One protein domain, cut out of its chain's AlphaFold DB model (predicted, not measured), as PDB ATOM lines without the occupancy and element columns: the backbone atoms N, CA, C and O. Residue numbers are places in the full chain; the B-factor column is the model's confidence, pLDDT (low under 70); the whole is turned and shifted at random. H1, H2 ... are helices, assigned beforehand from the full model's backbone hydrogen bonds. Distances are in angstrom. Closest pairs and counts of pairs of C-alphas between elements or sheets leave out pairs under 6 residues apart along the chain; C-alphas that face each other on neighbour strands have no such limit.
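AT A GLANCE: This is residues 71 to 121 of the 121 residues of an uncharacterized protein of Dactylellina haptotyla (strain CBS 200.50) (UniProt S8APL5). A long helix, H2, and a shorter one, H3, lie side by side as a helical hairpin, while a long stretch without a named element, residues 80 to 95, runs lengthwise from the small helix H1 at one end of the domain to the beginning of H2 at the other. After H3, the last residues fold back to this stretch, where residues 119 to 120 pair with residues 87 to 88. The printed part has 51 residues, with three named helices in the order H1, H2, H3 and no named strand; the class is all helix, though 24 of the 51 residues, under half, are in named elements. The whole is compact, with a radius of gyration of the C-alphas of 10.0 A, and elongated in outline, spanning 31 by 16 by 14 A.

IN THESE COORDINATES: H1 takes residues 76 to 79, beginning at C-alpha 76 at (-17.883, 12.047, 27.603), and measures 5.1 A from first to last C-alpha. H2, the longest helix, takes residues 96 to 109 and measures 20.4 A, from C-alpha 96 at (-17.669, -1.035, 7.939) to C-alpha 109 at (-5.047, 7.107, 21.735). H3 takes residues 113 to 118 and measures 8.8 A, ending with C-alpha 118 at (-14.938, 9.121, 8.453).

HOW THE PARTS SIT: H1 is close to H2 but not clearly touching it; their closest C-alphas, those of Tyr 78 and Lys 107, are 7.9 A apart. H1 and H3 are apart. H2 and H3 touch, and their closest C-alphas, those of Leu 102 and Phe 115, are 5.6 A apart. They form a helical hairpin, running opposite ways at a shallow tilt of 10 degrees. Residues 87 to 88 and residues 119 to 120 form a short antiparallel pairing outside any named strand. In H3 every O i to N i+4 pair is within hydrogen-bond range, in H2 8 of 10 are, and H1 is too short for such a pair.

THE WHOLE: The C-alphas of Pro 73 and Lys 92, the two farthest apart, are 31.5 A from each other. The printed part has no cut, and it ends at Asn 121, the chain's last residue. The link from H1 to H2 is long, with 16 residues, and the link from H2 to H3 is tight, with 3. The mean pLDDT of the printed part is 71.4; residues 71 to 75, 91 to 98 and 108 to 110 are under 70, where the model's confidence is low.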
ATOM      1  N   PRO A  71      -4.580   5.681  29.028       46.31
ATOM      2  CA  PRO A  71      -5.095   6.489  27.937       46.31
ATOM      3  C   PRO A  71      -5.826   7.701  28.530       46.31
ATOM      4  O   PRO A  71      -6.499   7.549  29.560       46.31
ATOM      5  N   PRO A  72      -5.672   8.902  27.942       48.81
ATOM      6  CA  PRO A  72      -6.405  10.060  28.420       48.81
ATOM      7  C   PRO A  72      -7.897   9.711  28.496       48.81
ATOM      8  O   PRO A  72      -8.378   8.913  27.682       48.81
ATOM      9  N   PRO A  73      -8.632  10.254  29.479       53.75
ATOM     10  CA  PRO A  73     -10.028   9.903  29.657       53.75
ATOM     11  C   PRO A  73     -10.782  10.186  28.360       53.75
ATOM     12  O   PRO A  73     -10.786  11.313  27.865       53.75
ATOM     13  N   THR A  74     -11.416   9.143  27.822       63.38
ATOM     14  CA  THR A  74     -12.253   9.257  26.632       63.38
ATOM     15  C   THR A  74     -13.263  10.391  26.835       63.38
ATOM     16  O   THR A  74     -13.901  10.431  27.896       63.38
ATOM     17  N   PRO A  75     -13.454  11.298  25.857       69.75
ATOM     18  CA  PRO A  75     -14.420  12.377  25.973       69.75
ATOM     19  C   PRO A  75     -15.791  11.812  26.339       69.75
ATOM     20  O   PRO A  75     -16.177  10.756  25.838       69.75
ATOM     21  N   ALA A  76     -16.560  12.516  27.175       72.75
ATOM     22  CA  ALA A  76     -17.883  12.047  27.603       72.75
ATOM     23  C   ALA A  76     -18.797  11.699  26.411       72.75
ATOM     24  O   ALA A  76     -19.515  10.702  26.468       72.75
ATOM     25  N   LYS A  77     -18.673  12.447  25.300       73.69
ATOM     26  CA  LYS A  77     -19.352  12.187  24.018       73.69
ATOM     27  C   LYS A  77     -19.075  10.795  23.429       73.69
ATOM     28  O   LYS A  77     -19.911  10.267  22.708       73.69
ATOM     29  N   TYR A  78     -17.935  10.189  23.761       74.00
ATOM     30  CA  TYR A  78     -17.436   8.940  23.176       74.00
ATOM     31  C   TYR A  78     -17.261   7.791  24.167       74.00
ATOM     32  O   TYR A  78     -16.985   6.655  23.776       74.00
ATOM     33  N   LYS A  79     -17.483   8.061  25.456       71.06
ATOM     34  CA  LYS A  79     -17.377   7.075  26.536       71.06
ATOM     35  C   LYS A  79     -18.297   5.867  26.313       71.06
ATOM     36  O   LYS A  79     -17.890   4.739  26.575       71.06
ATOM     37  N   ASN A  80     -19.491   6.107  25.767       78.69
ATOM     38  CA  ASN A  80     -20.537   5.098  25.577       78.69
ATOM     39  C   ASN A  80     -20.694   4.628  24.120       78.69
ATOM     40  O   ASN A  80     -21.658   3.929  23.821       78.69
ATOM     41  N   ILE A  81     -19.785   5.001  23.208       80.81
ATOM     42  CA  ILE A  81     -19.848   4.507  21.824       80.81
ATOM     43  C   ILE A  81     -19.575   3.003  21.803       80.81
ATOM     44  O   ILE A  81     -18.575   2.537  22.360       80.81
ATOM     45  N   ASP A  82     -20.440   2.261  21.121       83.38
ATOM     46  CA  ASP A  82     -20.240   0.851  20.815       83.38
ATOM     47  C   ASP A  82     -19.474   0.742  19.490       83.38
ATOM     48  O   ASP A  82     -20.035   0.920  18.411       83.38
ATOM     49  N   CYS A  83     -18.166   0.482  19.578       77.19
ATOM     50  CA  CYS A  83     -17.284   0.427  18.414       77.19
ATOM     51  C   CYS A  83     -17.622  -0.707  17.439       77.19
ATOM     52  O   CYS A  83     -17.063  -0.721  16.352       77.19
ATOM     53  N   ASP A  84     -18.493  -1.652  17.788       76.75
ATOM     54  CA  ASP A  84     -18.938  -2.685  16.847       76.75
ATOM     55  C   ASP A  84     -20.239  -2.274  16.120       76.75
ATOM     56  O   ASP A  84     -20.661  -2.937  15.172       76.75
ATOM     57  N   LYS A  85     -20.852  -1.147  16.517       79.19
ATOM     58  CA  LYS A  85     -22.055  -0.567  15.890       79.19
ATOM     59  C   LYS A  85     -21.791   0.692  15.069       79.19
ATOM     60  O   LYS A  85     -22.693   1.157  14.374       79.19
ATOM     61  N   VAL A  86     -20.576   1.231  15.121       82.38
ATOM     62  CA  VAL A  86     -20.202   2.410  14.331       82.38
ATOM     63  C   VAL A  86     -20.226   2.091  12.841       82.38
ATOM     64  O   VAL A  86     -19.862   1.001  12.397       82.38
ATOM     65  N   THR A  87     -20.657   3.066  12.052       80.19
ATOM     66  CA  THR A  87     -20.751   2.941  10.599       80.19
ATOM     67  C   THR A  87     -19.954   4.041   9.913       80.19
ATOM     68  O   THR A  87     -19.806   5.131  10.468       80.19
ATOM     69  N   PRO A  88     -19.432   3.789   8.706       81.19
ATOM     70  CA  PRO A  88     -18.829   4.839   7.904       81.19
ATOM     71  C   PRO A  88     -19.887   5.882   7.538       81.19
ATOM     72  O   PRO A  88     -21.051   5.551   7.273       81.19
ATOM     73  N   LYS A  89     -19.486   7.154   7.537       80.75
ATOM     74  CA  LYS A  89     -20.292   8.242   6.968       80.75
ATOM     75  C   LYS A  89     -20.460   8.028   5.472       80.75
ATOM     76  O   LYS A  89     -21.593   8.023   4.992       80.75
ATOM     77  N   ASP A  90     -19.348   7.707   4.819       74.50
ATOM     78  CA  ASP A  90     -19.260   7.432   3.396       74.50
ATOM     79  C   ASP A  90     -18.795   5.987   3.163       74.50
ATOM     80  O   ASP A  90     -17.603   5.682   3.226       74.50
ATOM     81  N   PRO A  91     -19.719   5.054   2.862       66.75
ATOM     82  CA  PRO A  91     -19.395   3.636   2.671       66.75
ATOM     83  C   PRO A  91     -18.556   3.353   1.413       66.75
ATOM     84  O   PRO A  91     -18.246   2.197   1.136       66.75
ATOM     85  N   LYS A  92     -18.232   4.389   0.628       64.62
ATOM     86  CA  LYS A  92     -17.324   4.326  -0.524       64.62
ATOM     87  C   LYS A  92     -15.866   4.592  -0.147       64.62
ATOM     88  O   LYS A  92     -14.988   4.169  -0.887       64.62
ATOM     89  N   GLU A  93     -15.626   5.289   0.962       58.94
ATOM     90  CA  GLU A  93     -14.285   5.687   1.403       58.94
ATOM     91  C   GLU A  93     -13.756   4.780   2.511       58.94
ATOM     92  O   GLU A  93     -12.569   4.475   2.530       58.94
ATOM     93  N   VAL A  94     -14.639   4.317   3.403       60.75
ATOM     94  CA  VAL A  94     -14.261   3.505   4.564       60.75
ATOM     95  C   VAL A  94     -15.174   2.288   4.682       60.75
ATOM     96  O   VAL A  94     -16.406   2.391   4.657       60.75
ATOM     97  N   LEU A  95     -14.577   1.104   4.810       65.81
ATOM     98  CA  LEU A  95     -15.301  -0.150   5.005       65.81
ATOM     99  C   LEU A  95     -15.883  -0.210   6.427       65.81
ATOM    100  O   LEU A  95     -15.293   0.280   7.386       65.81
ATOM    101  N   LYS A  96     -17.025  -0.889   6.611       58.16
ATOM    102  CA  LYS A  96     -17.669  -1.035   7.939       58.16
ATOM    103  C   LYS A  96     -16.727  -1.558   9.032       58.16
ATOM    104  O   LYS A  96     -16.847  -1.149  10.181       58.16
ATOM    105  N   GLY A  97     -15.782  -2.430   8.676       62.59
ATOM    106  CA  GLY A  97     -14.785  -2.956   9.612       62.59
ATOM    107  C   GLY A  97     -13.729  -1.932  10.040       62.59
ATOM    108  O   GLY A  97     -13.212  -2.024  11.148       62.59
ATOM    109  N   GLU A  98     -13.439  -0.930   9.211       66.69
ATOM    110  CA  GLU A  98     -12.414   0.082   9.491       66.69
ATOM    111  C   GLU A  98     -12.892   1.097  10.532       66.69
ATOM    112  O   GLU A  98     -12.124   1.464  11.417       66.69
ATOM    113  N   CYS A  99     -14.177   1.460  10.536       71.94
ATOM    114  CA  CYS A  99     -14.722   2.332  11.581       71.94
ATOM    115  C   CYS A  99     -14.660   1.708  12.978       71.94
ATOM    116  O   CYS A  99     -14.411   2.415  13.959       71.94
ATOM    117  N   ALA A 100     -14.822   0.387  13.083       73.50
ATOM    118  CA  ALA A 100     -14.654  -0.317  14.351       73.50
ATOM    119  C   ALA A 100     -13.205  -0.246  14.855       73.50
ATOM    120  O   ALA A 100     -12.963  -0.067  16.053       73.50
ATOM    121  N   VAL A 101     -12.240  -0.333  13.935       72.19
ATOM    122  CA  VAL A 101     -10.811  -0.183  14.232       72.19
ATOM    123  C   VAL A 101     -10.495   1.256  14.643       72.19
ATOM    124  O   VAL A 101      -9.887   1.447  15.697       72.19
ATOM    125  N   LEU A 102     -10.976   2.257  13.899       72.62
ATOM    126  CA  LEU A 102     -10.795   3.678  14.216       72.62
ATOM    127  C   LEU A 102     -11.401   4.042  15.576       72.62
ATOM    128  O   LEU A 102     -10.763   4.720  16.373       72.62
ATOM    129  N   CYS A 103     -12.583   3.521  15.908       73.88
ATOM    130  CA  CYS A 103     -13.197   3.730  17.222       73.88
ATOM    131  C   CYS A 103     -12.371   3.111  18.362       73.88
ATOM    132  O   CYS A 103     -12.152   3.738  19.404       73.88
ATOM    133  N   LYS A 104     -11.878   1.878  18.179       76.31
ATOM    134  CA  LYS A 104     -11.026   1.198  19.172       76.31
ATOM    135  C   LYS A 104      -9.674   1.899  19.326       76.31
ATOM    136  O   LYS A 104      -9.156   1.958  20.443       76.31
ATOM    137  N   PHE A 105      -9.127   2.436  18.237       71.62
ATOM    138  CA  PHE A 105      -7.924   3.259  18.249       71.62
ATOM    139  C   PHE A 105      -8.168   4.559  19.013       71.62
ATOM    140  O   PHE A 105      -7.493   4.793  20.011       71.62
ATOM    141  N   ALA A 106      -9.208   5.315  18.657       72.62
ATOM    142  CA  ALA A 106      -9.560   6.587  19.277       72.62
ATOM    143  C   ALA A 106      -9.802   6.485  20.791       72.62
ATOM    144  O   ALA A 106      -9.385   7.355  21.554       72.62
ATOM    145  N   LYS A 107     -10.393   5.383  21.279       72.50
ATOM    146  CA  LYS A 107     -10.521   5.127  22.729       72.50
ATOM    147  C   LYS A 107      -9.182   4.940  23.443       72.50
ATOM    148  O   LYS A 107      -9.083   5.254  24.626       72.50
ATOM    149  N   LYS A 108      -8.176   4.397  22.759       65.81
ATOM    150  CA  LYS A 108      -6.852   4.107  23.329       65.81
ATOM    151  C   LYS A 108      -5.866   5.259  23.154       65.81
ATOM    152  O   LYS A 108      -5.054   5.489  24.040       65.81
ATOM    153  N   SER A 109      -5.914   5.960  22.029       62.25
ATOM    154  CA  SER A 109      -5.047   7.107  21.735       62.25
ATOM    155  C   SER A 109      -5.626   8.428  22.243       62.25
ATOM    156  O   SER A 109      -4.889   9.399  22.395       62.25
ATOM    157  N   ASN A 110      -6.931   8.457  22.533       65.94
ATOM    158  CA  ASN A 110      -7.721   9.666  22.743       65.94
ATOM    159  C   ASN A 110      -7.746  10.612  21.529       65.94
ATOM    160  O   ASN A 110      -8.068  11.792  21.676       65.94
ATOM    161  N   ASP A 111      -7.433  10.093  20.343       71.94
ATOM    162  CA  ASP A 111      -7.491  10.827  19.086       71.94
ATOM    163  C   ASP A 111      -8.745  10.431  18.305       71.94
ATOM    164  O   ASP A 111      -8.856   9.322  17.790       71.94
ATOM    165  N   TRP A 112      -9.712  11.344  18.263       76.56
ATOM    166  CA  TRP A 112     -11.019  11.126  17.645       76.56
ATOM    167  C   TRP A 112     -11.150  11.789  16.278       76.56
ATOM    168  O   TRP A 112     -12.212  11.682  15.673       76.56
ATOM    169  N   LYS A 113     -10.105  12.459  15.780       75.56
ATOM    170  CA  LYS A 113     -10.192  13.272  14.564       75.56
ATOM    171  C   LYS A 113     -10.571  12.428  13.344       75.56
ATOM    172  O   LYS A 113     -11.574  12.717  12.704       75.56
ATOM    173  N   GLU A 114      -9.847  11.336  13.100       70.62
ATOM    174  CA  GLU A 114     -10.142  10.416  11.988       70.62
ATOM    175  C   GLU A 114     -11.490   9.701  12.159       70.62
ATOM    176  O   GLU A 114     -12.222   9.487  11.191       70.62
ATOM    177  N   PHE A 115     -11.859   9.359  13.398       78.06
ATOM    178  CA  PHE A 115     -13.163   8.763  13.677       78.06
ATOM    179  C   PHE A 115     -14.302   9.740  13.366       78.06
ATOM    180  O   PHE A 115     -15.295   9.350  12.762       78.06
ATOM    181  N   GLU A 116     -14.175  11.004  13.762       80.88
ATOM    182  CA  GLU A 116     -15.170  12.038  13.480       80.88
ATOM    183  C   GLU A 116     -15.240  12.381  11.992       80.88
ATOM    184  O   GLU A 116     -16.314  12.723  11.503       80.88
ATOM    185  N   GLU A 117     -14.128  12.290  11.272       78.06
ATOM    186  CA  GLU A 117     -14.062  12.582   9.843       78.06
ATOM    187  C   GLU A 117     -14.773  11.501   9.024       78.06
ATOM    188  O   GLU A 117     -15.658  11.819   8.229       78.06
ATOM    189  N   HIS A 118     -14.493  10.226   9.305       75.62
ATOM    190  CA  HIS A 118     -14.938   9.121   8.453       75.62
ATOM    191  C   HIS A 118     -16.099   8.292   9.009       75.62
ATOM    192  O   HIS A 118     -16.763   7.573   8.255       75.62
ATOM    193  N   CYS A 119     -16.383   8.368  10.310       79.50
ATOM    194  CA  CYS A 119     -17.313   7.464  10.981       79.50
ATOM    195  C   CYS A 119     -18.415   8.206  11.748       79.50
ATOM    196  O   CYS A 119     -18.300   9.366  12.148       79.50
ATOM    197  N   LYS A 120     -19.541   7.518  11.928       79.00
ATOM    198  CA  LYS A 120     -20.684   7.953  12.731       79.00
ATOM    199  C   LYS A 120     -21.135   6.820  13.648       79.00
ATOM    200  O   LYS A 120     -21.007   5.642  13.306       79.00
ATOM    201  N   ASN A 121     -21.630   7.201  14.820       74.00
ATOM    202  CA  ASN A 121     -22.241   6.300  15.795       74.00
ATOM    203  C   ASN A 121     -23.751   6.217  15.577       74.00
ATOM    204  O   ASN A 121     -24.338   7.277  15.262       74.00
TER     205      ASN A 121